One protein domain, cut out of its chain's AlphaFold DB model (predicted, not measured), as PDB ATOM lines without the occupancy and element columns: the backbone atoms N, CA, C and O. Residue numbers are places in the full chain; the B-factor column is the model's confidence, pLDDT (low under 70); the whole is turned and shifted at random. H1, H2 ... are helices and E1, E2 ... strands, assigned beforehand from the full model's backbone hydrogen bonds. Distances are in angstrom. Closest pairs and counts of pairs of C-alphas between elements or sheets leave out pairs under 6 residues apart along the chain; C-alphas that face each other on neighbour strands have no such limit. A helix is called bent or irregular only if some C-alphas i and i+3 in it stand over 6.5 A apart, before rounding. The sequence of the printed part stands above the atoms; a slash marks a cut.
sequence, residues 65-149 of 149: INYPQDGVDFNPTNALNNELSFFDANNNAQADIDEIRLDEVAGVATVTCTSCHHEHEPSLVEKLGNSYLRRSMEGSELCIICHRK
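Overview. This is residues 65 to 149 of the 149 residues of an uncharacterized protein of Gallionella sp (UniProt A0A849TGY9). A small, strongly twisted sheet of five short strands makes one side of the model, with H1 beside its strands; from H1 the chain loops out to H2 at the far end of the longest axis and comes back as H3, apart from the strands. Much of the rest is loop, with long links between E1 and E2 and between E3 and E4. The printed part has 85 residues, with five named strands followed by three named helices, in the order E1 E2 E3 E4 E5 H1 H2 H3; the sheet's order is E1 E5 E4 E3 E2, antiparallel throughout. The class is mixed, helices and strands, with only 38 residues in named elements, under half. The whole is compact, with a radius of gyration of the C-alphas of 12.9 A and spans of 38 by 30 by 25 A.

Along the chain. Find C-alpha 65 at (16.920, -21.618, 26.253), where E1 begins; it covers residues 65 to 67. Further on come E2, residues 79 to 81, and E3, residues 84 to 86. E4, residues 101 to 105, starts at C-alpha 101 (22.461, -29.356, 35.676) and measures 13.0 A; E5, residues 108 to 111, measures 10.1 A. Then look for H1 at residues 113 to 116, H2 at 125 to 131, 9.7 A long, and H3 at 138 to 146, 15.0 A long, ending at C-alpha 146 (17.029, -21.999, 39.441).

Arrangement. Start at edge strand E1, where N 67 and O 109 of E5 are 2.8 A apart, within hydrogen-bond range. E2 to E5 form a meander, each strand the antiparallel neighbour of the one before. In the hairpin E2 and E3, find N 84 and O 81 at 2.9 A; in the hairpin E3 and E4, N 102 and O 85 at 2.7 A; in the hairpin E4 and E5, N 110 and O 103 at 2.8 A. The pairing of E4 is staggered: residues 101 to 103 pair with E3, 103 to 105 with E5. The sheet is only just strongly twisted, with C-alphas up to 4.0 A off its best plane. H1 is on the sheet but at the sheet's level, its height 3.1 A over a local plane only just fitted, to 6 C-alphas; its closest C-alphas with E4 are those of Ser 115 and Arg 101, 4.5 A. H1 and H3 are close but not clearly touching, the closest C-alphas, Cys 116 and Leu 142, being 7.6 A apart. H2 and H3 are not on the sheet, and they are apart from each other. H1 is neither bent nor irregular, but only just: C-alphas 113 and 116 are 6.3 A apart. H2 and H3 are irregular: C-alphas 127 and 130 are 9.4 A apart, 139 and 142 are 8.5 A. H1 is too short for an O i to N i+4 pair; within hydrogen-bond range are 0 of 3 such pairs in H2, with 0 of 4 O i to N i+3 pairs, and 2 of 5 in H3, with 4 of 6.

Size, cuts and confidence. The two C-alphas farthest apart, those of Gly 71 and Pro 122, are 39.5 A apart. The printed part has no cut and ends at Lys 149, the chain's last residue. Look for the long links at residues 68 to 78 and 87 to 100. The mean pLDDT of the printed part is 85.5; residues 122 to 131 and 149 are under 70.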
ATOM      1  N   ILE A  65      16.715 -23.037  25.937       85.62
ATOM      2  CA  ILE A  65      16.920 -21.618  26.253       85.62
ATOM      3  C   ILE A  65      18.221 -21.417  27.030       85.62
ATOM      4  O   ILE A  65      18.598 -22.261  27.845       85.62
ATOM      5  N   ASN A  66      18.877 -20.283  26.797       91.56
ATOM      6  CA  ASN A  66      20.088 -19.910  27.518       91.56
ATOM      7  C   ASN A  66      19.772 -19.576  28.981       91.56
ATOM      8  O   ASN A  66      18.720 -19.013  29.293       91.56
ATOM      9  N   TYR A  67      20.723 -19.881  29.856       91.12
ATOM     10  CA  TYR A  67      20.685 -19.588  31.279       91.12
ATOM     11  C   TYR A  67      21.877 -18.699  31.684       91.12
ATOM     12  O   TYR A  67      23.010 -19.014  31.316       91.12
ATOM     13  N   PRO A  68      21.668 -17.639  32.484       91.38
ATOM     14  CA  PRO A  68      20.373 -17.046  32.810       91.38
ATOM     15  C   PRO A  68      19.783 -16.308  31.595       91.38
ATOM     16  O   PRO A  68      20.511 -15.788  30.752       91.38
ATOM     17  N   GLN A  69      18.457 -16.234  31.515       86.12
ATOM     18  CA  GLN A  69      17.767 -15.363  30.561       86.12
ATOM     19  C   GLN A  69      17.604 -13.949  31.152       86.12
ATOM     20  O   GLN A  69      17.286 -13.788  32.329       86.12
ATOM     21  N   ASP A  70      17.776 -12.913  30.330       82.81
ATOM     22  CA  ASP A  70      17.586 -11.528  30.770       82.81
ATOM     23  C   ASP A  70      16.160 -11.265  31.287       82.81
ATOM     24  O   ASP A  70      15.169 -11.725  30.713       82.81
ATOM     25  N   GLY A  71      16.056 -10.459  32.349       79.50
ATOM     26  CA  GLY A  71      14.777  -9.993  32.896       79.50
ATOM     27  C   GLY A  71      14.044 -10.990  33.800       79.50
ATOM     28  O   GLY A  71      12.879 -10.761  34.119       79.50
ATOM     29  N   VAL A  72      14.706 -12.072  34.216       81.62
ATOM     30  CA  VAL A  72      14.188 -13.055  35.177       81.62
ATOM     31  C   VAL A  72      15.197 -13.230  36.312       81.62
ATOM     32  O   VAL A  72      16.406 -13.258  36.081       81.62
ATOM     33  N   ASP A  73      14.704 -13.361  37.541       87.50
ATOM     34  CA  ASP A  73      15.562 -13.548  38.708       87.50
ATOM     35  C   ASP A  73      16.068 -14.993  38.792       87.50
ATOM     36  O   ASP A  73      15.340 -15.921  39.160       87.50
ATOM     37  N   PHE A  74      17.343 -15.175  38.455       91.88
ATOM     38  CA  PHE A  74      18.031 -16.462  38.452       91.88
ATOM     39  C   PHE A  74      19.071 -16.565  39.575       91.88
ATOM     40  O   PHE A  74      19.734 -15.589  39.941       91.88
ATOM     41  N   ASN A  75      19.239 -17.770  40.113       92.94
ATOM     42  CA  ASN A  75      20.371 -18.103  40.969       92.94
ATOM     43  C   ASN A  75      21.585 -18.466  40.103       92.94
ATOM     44  O   ASN A  75      21.449 -19.251  39.177       92.94
ATOM     45  N   PRO A  76      22.794 -17.957  40.376       91.38
ATOM     46  CA  PRO A  76      23.967 -18.467  39.678       91.38
ATOM     47  C   PRO A  76      24.183 -19.942  40.043       91.38
ATOM     48  O   PRO A  76      23.949 -20.335  41.190       91.38
ATOM     49  N   THR A  77      24.673 -20.736  39.092       94.12
ATOM     50  CA  THR A  77      25.276 -22.029  39.427       94.12
ATOM     51  C   THR A  77      26.497 -21.800  40.318       94.12
ATOM     52  O   THR A  77      27.133 -20.742  40.281       94.12
ATOM     53  N   ASN A  78      26.804 -22.772  41.171       94.12
ATOM     54  CA  ASN A  78      27.913 -22.697  42.127       94.12
ATOM     55  C   ASN A  78      29.024 -23.716  41.835       94.12
ATOM     56  O   ASN A  78      30.048 -23.689  42.515       94.12
ATOM     57  N   ALA A  79      28.858 -24.560  40.813       95.44
ATOM     58  CA  ALA A  79      29.874 -25.501  40.369       95.44
ATOM     59  C   ALA A  79      29.841 -25.730  38.847       95.44
ATOM     60  O   ALA A  79      28.809 -25.566  38.194       95.44
ATOM     61  N   LEU A  80      30.999 -26.116  38.301       93.19
ATOM     62  CA  LEU A  80      31.220 -26.450  36.893       93.19
ATOM     63  C   LEU A  80      32.181 -27.640  36.802       93.19
ATOM     64  O   LEU A  80      33.254 -27.624  37.411       93.19
ATOM     65  N   ASN A  81      31.821 -28.658  36.024       89.88
ATOM     66  CA  ASN A  81      32.659 -29.833  35.777       89.88
ATOM     67  C   ASN A  81      32.409 -30.359  34.358       89.88
ATOM     68  O   ASN A  81      31.268 -30.636  34.020       89.88
ATOM     69  N   ASN A  82      33.454 -30.512  33.535       86.56
ATOM     70  CA  ASN A  82      33.356 -31.058  32.171       86.56
ATOM     71  C   ASN A  82      32.230 -30.428  31.323       86.56
ATOM     72  O   ASN A  82      31.401 -31.152  30.783       86.56
ATOM     73  N   GLU A  83      32.192 -29.093  31.231       85.62
ATOM     74  CA  GLU A  83      31.167 -28.354  30.461       85.62
ATOM     75  C   GLU A  83      29.730 -28.538  30.992       85.62
ATOM     76  O   GLU A  83      28.752 -28.252  30.308       85.62
ATOM     77  N   LEU A  84      29.590 -28.988  32.240       90.00
ATOM     78  CA  LEU A  84      28.323 -29.103  32.946       90.00
ATOM     79  C   LEU A  84      28.307 -28.129  34.121       90.00
ATOM     80  O   LEU A  84      29.039 -28.310  35.099       90.00
ATOM     81  N   SER A  85      27.465 -27.108  34.030       94.88
ATOM     82  CA  SER A  85      27.170 -26.197  35.138       94.88
ATOM     83  C   SER A  85      26.117 -26.838  36.039       94.88
ATOM     84  O   SER A  85      25.166 -27.425  35.530       94.88
ATOM     85  N   PHE A  86      26.233 -26.764  37.365       95.56
ATOM     86  CA  PHE A  86      25.242 -27.379  38.259       95.56
ATOM     87  C   PHE A  86      25.077 -26.640  39.587       95.56
ATOM     88  O   PHE A  86      25.891 -25.794  39.970       95.56
ATOM     89  N   PHE A  87      23.961 -26.938  40.251       95.94
ATOM     90  CA  PHE A  87      23.619 -26.430  41.577       95.94
ATOM     91  C   PHE A  87      24.045 -27.456  42.628       95.94
ATOM     92  O   PHE A  87      23.242 -28.284  43.053       95.94
ATOM     93  N   ASP A  88      25.318 -27.382  43.001       95.44
ATOM     94  CA  ASP A  88      25.974 -28.229  43.990       95.44
ATOM     95  C   ASP A  88      25.368 -27.986  45.379       95.44
ATOM     96  O   ASP A  88      25.600 -26.956  46.024       95.44
ATOM     97  N   ALA A  89      24.532 -28.915  45.826       92.69
ATOM     98  CA  ALA A  89      23.781 -28.800  47.065       92.69
ATOM     99  C   ALA A  89      24.620 -29.194  48.287       92.69
ATOM    100  O   ALA A  89      24.324 -28.754  49.404       92.69
ATOM    101  N   ASN A  90      25.649 -30.025  48.103       94.38
ATOM    102  CA  ASN A  90      26.463 -30.562  49.196       94.38
ATOM    103  C   ASN A  90      27.913 -30.035  49.211       94.38
ATOM    104  O   ASN A  90      28.651 -30.317  50.157       94.38
ATOM    105  N   ASN A  91      28.272 -29.188  48.246       95.06
ATOM    106  CA  ASN A  91      29.575 -28.556  48.044       95.06
ATOM    107  C   ASN A  91      30.726 -29.556  47.823       95.06
ATOM    108  O   ASN A  91      31.837 -29.334  48.318       95.06
ATOM    109  N   ASN A  92      30.481 -30.666  47.122       95.50
ATOM    110  CA  ASN A  92      31.508 -31.667  46.804       95.50
ATOM    111  C   ASN A  92      32.195 -31.445  45.438       95.50
ATOM    112  O   ASN A  92      33.123 -32.188  45.101       95.50
ATOM    113  N   ALA A  93      31.770 -30.434  44.672       94.81
ATOM    114  CA  ALA A  93      32.223 -30.118  43.317       94.81
ATOM    115  C   ALA A  93      32.034 -31.260  42.295       94.81
ATOM    116  O   ALA A  93      32.742 -31.341  41.282       94.81
ATOM    117  N   GLN A  94      31.069 -32.145  42.532       93.94
ATOM    118  CA  GLN A  94      30.669 -33.227  41.642       93.94
ATOM    119  C   GLN A  94      29.171 -33.148  41.391       93.94
ATOM    120  O   GLN A  94      28.393 -33.012  42.318       93.94
ATOM    121  N   ALA A  95      28.770 -33.275  40.127       91.19
ATOM    122  CA  ALA A  95      27.359 -33.259  39.787       91.19
ATOM    123  C   ALA A  95      26.690 -34.541  40.301       91.19
ATOM    124  O   ALA A  95      26.797 -35.607  39.672       91.19
ATOM    125  N   ASP A  96      25.970 -34.428  41.410       89.94
ATOM    126  CA  ASP A  96      25.232 -35.527  42.015       89.94
ATOM    127  C   ASP A  96      23.929 -35.792  41.276       89.94
ATOM    128  O   ASP A  96      23.420 -34.974  40.500       89.94
ATOM    129  N   ILE A  97      23.420 -37.011  41.425       86.50
ATOM    130  CA  ILE A  97      22.310 -37.512  40.615       86.50
ATOM    131  C   ILE A  97      21.092 -36.585  40.717       86.50
ATOM    132  O   ILE A  97      20.501 -36.252  39.691       86.50
ATOM    133  N   ASP A  98      20.772 -36.113  41.915       88.69
ATOM    134  CA  ASP A  98      19.625 -35.266  42.225       88.69
ATOM    135  C   ASP A  98      19.854 -33.772  41.944       88.69
ATOM    136  O   ASP A  98      18.937 -32.971  42.084       88.69
ATOM    137  N   GLU A  99      21.034 -33.359  41.492       93.00
ATOM    138  CA  GLU A  99      21.328 -31.941  41.270       93.00
ATOM    139  C   GLU A  99      20.908 -31.465  39.885       93.00
ATOM    140  O   GLU A  99      21.163 -32.123  38.874       93.00
ATOM    141  N   ILE A 100      20.300 -30.277  39.833       94.00
ATOM    142  CA  ILE A 100      19.969 -29.616  38.571       94.00
ATOM    143  C   ILE A 100      21.261 -29.251  37.843       94.00
ATOM    144  O   ILE A 100      22.186 -28.692  38.434       94.00
ATOM    145  N   ARG A 101      21.293 -29.546  36.543       93.56
ATOM    146  CA  ARG A 101      22.461 -29.356  35.676       93.56
ATOM    147  C   ARG A 101      22.107 -28.525  34.450       93.56
ATOM    148  O   ARG A 101      20.962 -28.502  34.019       93.56
ATOM    149  N   LEU A 102      23.079 -27.856  33.864       93.56
ATOM    150  CA  LEU A 102      22.949 -27.061  32.654       93.56
ATOM    151  C   LEU A 102      24.088 -27.455  31.727       93.56
ATOM    152  O   LEU A 102      25.244 -27.488  32.152       93.56
ATOM    153  N   ASP A 103      23.753 -27.736  30.476       90.06
ATOM    154  CA  ASP A 103      24.757 -28.056  29.469       90.06
ATOM    155  C   ASP A 103      25.415 -26.749  29.022       90.06
ATOM    156  O   ASP A 103      24.721 -25.811  28.616       90.06
ATOM    157  N   GLU A 104      26.739 -26.656  29.109       88.44
ATOM    158  CA  GLU A 104      27.482 -25.506  28.609       88.44
ATOM    159  C   GLU A 104      28.063 -25.793  27.230       88.44
ATOM    160  O   GLU A 104      28.868 -26.697  27.042       88.44
ATOM    161  N   VAL A 105      27.708 -24.959  26.255       79.38
ATOM    162  CA  VAL A 105      28.318 -24.997  24.925       79.38
ATOM    163  C   VAL A 105      28.943 -23.642  24.651       79.38
ATOM    164  O   VAL A 105      28.268 -22.616  24.680       79.38
ATOM    165  N   ALA A 106      30.255 -23.633  24.399       83.00
ATOM    166  CA  ALA A 106      31.025 -22.411  24.161       83.00
ATOM    167  C   ALA A 106      30.853 -21.342  25.269       83.00
ATOM    168  O   ALA A 106      30.811 -20.145  24.986       83.00
ATOM    169  N   GLY A 107      30.752 -21.782  26.530       83.81
ATOM    170  CA  GLY A 107      30.597 -20.908  27.700       83.81
ATOM    171  C   GLY A 107      29.185 -20.351  27.902       83.81
ATOM    172  O   GLY A 107      28.999 -19.447  28.713       83.81
ATOM    173  N   VAL A 108      28.193 -20.862  27.167       87.44
ATOM    174  CA  VAL A 108      26.781 -20.522  27.349       87.44
ATOM    175  C   VAL A 108      26.059 -21.725  27.942       87.44
ATOM    176  O   VAL A 108      25.931 -22.759  27.286       87.44
ATOM    177  N   ALA A 109      25.571 -21.578  29.173       91.94
ATOM    178  CA  ALA A 109      24.736 -22.579  29.820       91.94
ATOM    179  C   ALA A 109      23.341 -22.607  29.178       91.94
ATOM    180  O   ALA A 109      22.739 -21.562  28.926       91.94
ATOM    181  N   THR A 110      22.820 -23.802  28.922       91.12
ATOM    182  CA  THR A 110      21.516 -24.030  28.292       91.12
ATOM    183  C   THR A 110      20.687 -24.974  29.150       91.12
ATOM    184  O   THR A 110      21.186 -25.966  29.680       91.12
ATOM    185  N   VAL A 111      19.395 -24.673  29.275       90.06
ATOM    186  CA  VAL A 111      18.433 -25.570  29.922       90.06
ATOM    187  C   VAL A 111      18.021 -26.656  28.936       90.06
ATOM    188  O   VAL A 111      17.520 -26.352  27.852       90.06
ATOM    189  N   THR A 112      18.163 -27.921  29.311       87.31
ATOM    190  CA  THR A 112      17.835 -29.085  28.477       87.31
ATOM    191  C   THR A 112      16.923 -30.059  29.229       87.31
ATOM    192  O   THR A 112      16.543 -29.833  30.379       87.31
ATOM    193  N   CYS A 113      16.518 -31.157  28.582       84.81
ATOM    194  CA  CYS A 113      15.720 -32.204  29.229       84.81
ATOM    195  C   CYS A 113      16.427 -32.753  30.477       84.81
ATOM    196  O   CYS A 113      15.803 -32.942  31.523       84.81
ATOM    197  N   THR A 114      17.738 -32.972  30.364       87.06
ATOM    198  CA  THR A 114      18.593 -33.533  31.413       87.06
ATOM    199  C   THR A 114      18.849 -32.551  32.551       87.06
ATOM    200  O   THR A 114      19.326 -32.981  33.601       87.06
ATOM    201  N   SER A 115      18.488 -31.270  32.401       90.88
ATOM    202  CA  SER A 115      18.594 -30.288  33.479       90.88
ATOM    203  C   SER A 115      17.720 -30.633  34.672       90.88
ATOM    204  O   SER A 115      18.185 -30.609  35.808       90.88
ATOM    205  N   CYS A 116      16.466 -30.997  34.411       89.06
ATOM    206  CA  CYS A 116      15.487 -31.308  35.452       89.06
ATOM    207  C   CYS A 116      15.187 -32.802  35.546       89.06
ATOM    208  O   CYS A 116      14.695 -33.246  36.584       89.06
ATOM    209  N   HIS A 117      15.461 -33.564  34.483       86.94
ATOM    210  CA  HIS A 117      15.186 -34.991  34.433       86.94
ATOM    211  C   HIS A 117      16.455 -35.845  34.442       86.94
ATOM    212  O   HIS A 117      17.505 -35.460  33.927       86.94
ATOM    213  N   HIS A 118      16.330 -37.037  35.013       84.62
ATOM    214  CA  HIS A 118      17.298 -38.110  34.869       84.62
ATOM    215  C   HIS A 118      17.112 -38.847  33.550       84.62
ATOM    216  O   HIS A 118      16.011 -38.941  33.004       84.62
ATOM    217  N   GLU A 119      18.204 -39.442  33.097       78.38
ATOM    218  CA  GLU A 119      18.198 -40.417  32.019       78.38
ATOM    219  C   GLU A 119      17.565 -41.732  32.494       78.38
ATOM    220  O   GLU A 119      17.453 -41.999  33.698       78.38
ATOM    221  N   HIS A 120      17.142 -42.567  31.544       74.50
ATOM    222  CA  HIS A 120      16.609 -43.893  31.851       74.50
ATOM    223  C   HIS A 120      17.745 -44.819  32.292       74.50
ATOM    224  O   HIS A 120      18.312 -45.563  31.499       74.50
ATOM    225  N   GLU A 121      18.068 -44.787  33.574       70.69
ATOM    226  CA  GLU A 121      18.977 -45.735  34.209       70.69
ATOM    227  C   GLU A 121      18.152 -46.886  34.807       70.69
ATOM    228  O   GLU A 121      17.265 -46.625  35.626       70.69
ATOM    229  N   PRO A 122      18.434 -48.164  34.482       64.88
ATOM    230  CA  PRO A 122      17.695 -49.301  35.040       64.88
ATOM    231  C   PRO A 122      17.637 -49.302  36.575       64.88
ATOM    232  O   PRO A 122      16.647 -49.725  37.165       64.88
ATOM    233  N   SER A 123      18.684 -48.780  37.220       66.19
ATOM    234  CA  SER A 123      18.809 -48.656  38.677       66.19
ATOM    235  C   SER A 123      17.928 -47.557  39.295       66.19
ATOM    236  O   SER A 123      17.715 -47.550  40.511       66.19
ATOM    237  N   LEU A 124      17.411 -46.633  38.478       64.50
ATOM    238  CA  LEU A 124      16.613 -45.482  38.904       64.50
ATOM    239  C   LEU A 124      15.112 -45.663  38.681       64.50
ATOM    240  O   LEU A 124      14.326 -45.007  39.365       64.50
ATOM    241  N   VAL A 125      14.710 -46.573  37.787       62.12
ATOM    242  CA  VAL A 125      13.298 -46.820  37.444       62.12
ATOM    243  C   VAL A 125      12.462 -47.178  38.680       62.12
ATOM    244  O   VAL A 125      11.356 -46.671  38.846       62.12
ATOM    245  N   GLU A 126      12.994 -47.999  39.591       60.03
ATOM    246  CA  GLU A 126      12.291 -48.360  40.834       60.03
ATOM    247  C   GLU A 126      12.344 -47.264  41.912       60.03
ATOM    248  O   GLU A 126      11.461 -47.205  42.765       60.03
ATOM    249  N   LYS A 127      13.361 -46.390  41.891       61.97
ATOM    250  CA  LYS A 127      13.599 -45.390  42.948       61.97
ATOM    251  C   LYS A 127      12.893 -44.060  42.715       61.97
ATOM    252  O   LYS A 127      12.435 -43.450  43.675       61.97
ATOM    253  N   LEU A 128      12.840 -43.590  41.472       63.31
ATOM    254  CA  LEU A 128      12.384 -42.233  41.147       63.31
ATOM    255  C   LEU A 128      10.908 -42.169  40.727       63.31
ATOM    256  O   LEU A 128      10.352 -41.085  40.547       63.31
ATOM    257  N   GLY A 129      10.255 -43.324  40.574       61.12
ATOM    258  CA  GLY A 129       8.889 -43.400  40.071       61.12
ATOM    259  C   GLY A 129       8.748 -42.796  38.667       61.12
ATOM    260  O   GLY A 129       9.693 -42.721  37.888       61.12
ATOM    261  N   ASN A 130       7.539 -42.353  38.321       56.44
ATOM    262  CA  ASN A 130       7.203 -41.957  36.947       56.44
ATOM    263  C   ASN A 130       7.620 -40.527  36.552       56.44
ATOM    264  O   ASN A 130       7.315 -40.113  35.431       56.44
ATOM    265  N   SER A 131       8.231 -39.743  37.446       69.50
ATOM    266  CA  SER A 131       8.576 -38.342  37.152       69.50
ATOM    267  C   SER A 131       9.986 -38.188  36.581       69.50
ATOM    268  O   SER A 131      10.213 -37.264  35.799       69.50
ATOM    269  N   TYR A 132      10.912 -39.090  36.939       81.19
ATOM    270  CA  TYR A 132      12.338 -38.994  36.607       81.19
ATOM    271  C   TYR A 132      12.922 -37.612  36.923       81.19
ATOM    272  O   TYR A 132      13.829 -37.169  36.234       81.19
ATOM    273  N   LEU A 133      12.383 -36.893  37.908       86.44
ATOM    274  CA  LEU A 133      12.858 -35.557  38.253       86.44
ATOM    275  C   LEU A 133      14.064 -35.639  39.181       86.44
ATOM    276  O   LEU A 133      14.075 -36.455  40.100       86.44
ATOM    277  N   ARG A 134      15.025 -34.740  38.970       88.94
ATOM    278  CA  ARG A 134      16.203 -34.585  39.827       88.94
ATOM    279  C   ARG A 134      15.850 -34.083  41.220       88.94
ATOM    280  O   ARG A 134      16.422 -34.540  42.199       88.94
ATOM    281  N   ARG A 135      14.837 -33.218  41.326       89.06
ATOM    282  CA  ARG A 135      14.303 -32.708  42.599       89.06
ATOM    283  C   ARG A 135      12.785 -32.781  42.637       89.06
ATOM    284  O   ARG A 135      12.125 -32.890  41.602       89.06
ATOM    285  N   SER A 136      12.223 -32.705  43.839       86.25
ATOM    286  CA  SER A 136      10.775 -32.726  44.027       86.25
ATOM    287  C   SER A 136      10.103 -31.485  43.428       86.25
ATOM    288  O   SER A 136      10.663 -30.390  43.395       86.25
ATOM    289  N   MET A 137       8.857 -31.641  42.980       83.94
ATOM    290  CA  MET A 137       7.974 -30.507  42.669       83.94
ATOM    291  C   MET A 137       7.231 -29.993  43.908       83.94
ATOM    292  O   MET A 137       6.600 -28.934  43.856       83.94
ATOM    293  N   GLU A 138       7.282 -30.727  45.023       87.00
ATOM    294  CA  GLU A 138       6.655 -30.324  46.279       87.00
ATOM    295  C   GLU A 138       7.239 -28.985  46.751       87.00
ATOM    296  O   GLU A 138       8.444 -28.753  46.694       87.00
ATOM    297  N   GLY A 139       6.368 -28.039  47.120       85.00
ATOM    298  CA  GLY A 139       6.799 -26.696  47.526       85.00
ATOM    299  C   GLY A 139       7.516 -25.873  46.439       85.00
ATOM    300  O   GLY A 139       8.073 -24.821  46.749       85.00
ATOM    301  N   SER A 140       7.486 -26.307  45.171       87.19
ATOM    302  CA  SER A 140       8.292 -25.745  44.075       87.19
ATOM    303  C   SER A 140       9.808 -25.907  44.254       87.19
ATOM    304  O   SER A 140      10.548 -25.074  43.734       87.19
ATOM    305  N   GLU A 141      10.271 -26.933  44.975       88.88
ATOM    306  CA  GLU A 141      11.699 -27.142  45.260       88.88
ATOM    307  C   GLU A 141      12.561 -27.117  43.985       88.88
ATOM    308  O   GLU A 141      13.538 -26.373  43.919       88.88
ATOM    309  N   LEU A 142      12.144 -27.830  42.935       89.62
ATOM    310  CA  LEU A 142      12.814 -27.807  41.631       89.62
ATOM    311  C   LEU A 142      12.965 -26.381  41.066       89.62
ATOM    312  O   LEU A 142      14.019 -26.016  40.554       89.62
ATOM    313  N   CYS A 143      11.921 -25.556  41.167       89.50
ATOM    314  CA  CYS A 143      11.902 -24.228  40.554       89.50
ATOM    315  C   CYS A 143      12.777 -23.222  41.314       89.50
ATOM    316  O   CYS A 143      13.435 -22.390  40.696       89.50
ATOM    317  N   ILE A 144      12.772 -23.277  42.649       91.56
ATOM    318  CA  ILE A 144      13.478 -22.297  43.494       91.56
ATOM    319  C   ILE A 144      14.995 -22.504  43.527       91.56
ATOM    320  O   ILE A 144      15.723 -21.631  43.991       91.56
ATOM    321  N   ILE A 145      15.482 -23.642  43.025       93.38
ATOM    322  CA  ILE A 145      16.914 -23.847  42.802       93.38
ATOM    323  C   ILE A 145      17.391 -22.911  41.691       93.38
ATOM    324  O   ILE A 145      18.344 -22.165  41.891       93.38
ATOM    325  N   CYS A 146      16.674 -22.862  40.566       92.38
ATOM    326  CA  CYS A 146      17.029 -21.999  39.441       92.38
ATOM    327  C   CYS A 146      16.596 -20.542  39.632       92.38
ATOM    328  O   CYS A 146      17.274 -19.649  39.128       92.38
ATOM    329  N   HIS A 147      15.480 -20.290  40.314       91.06
ATOM    330  CA  HIS A 147      14.866 -18.965  40.398       91.06
ATOM    331  C   HIS A 147      14.840 -18.420  41.820       91.06
ATOM    332  O   HIS A 147      14.535 -19.143  42.771       91.06
ATOM    333  N   ARG A 148      15.060 -17.113  41.960       85.69
ATOM    334  CA  ARG A 148      14.737 -16.410  43.208       85.69
ATOM    335  C   ARG A 148      13.256 -16.047  43.168       85.69
ATOM    336  O   ARG A 148      12.781 -15.526  42.164       85.69
ATOM    337  N   LYS A 149      12.530 -16.390  44.230       63.91
ATOM    338  CA  LYS A 149      11.143 -15.957  44.440       63.91
ATOM    339  C   LYS A 149      11.105 -14.621  45.165       63.91
ATOM    340  O   LYS A 149      11.995 -14.406  46.018       63.91
TER     341      LYS A 149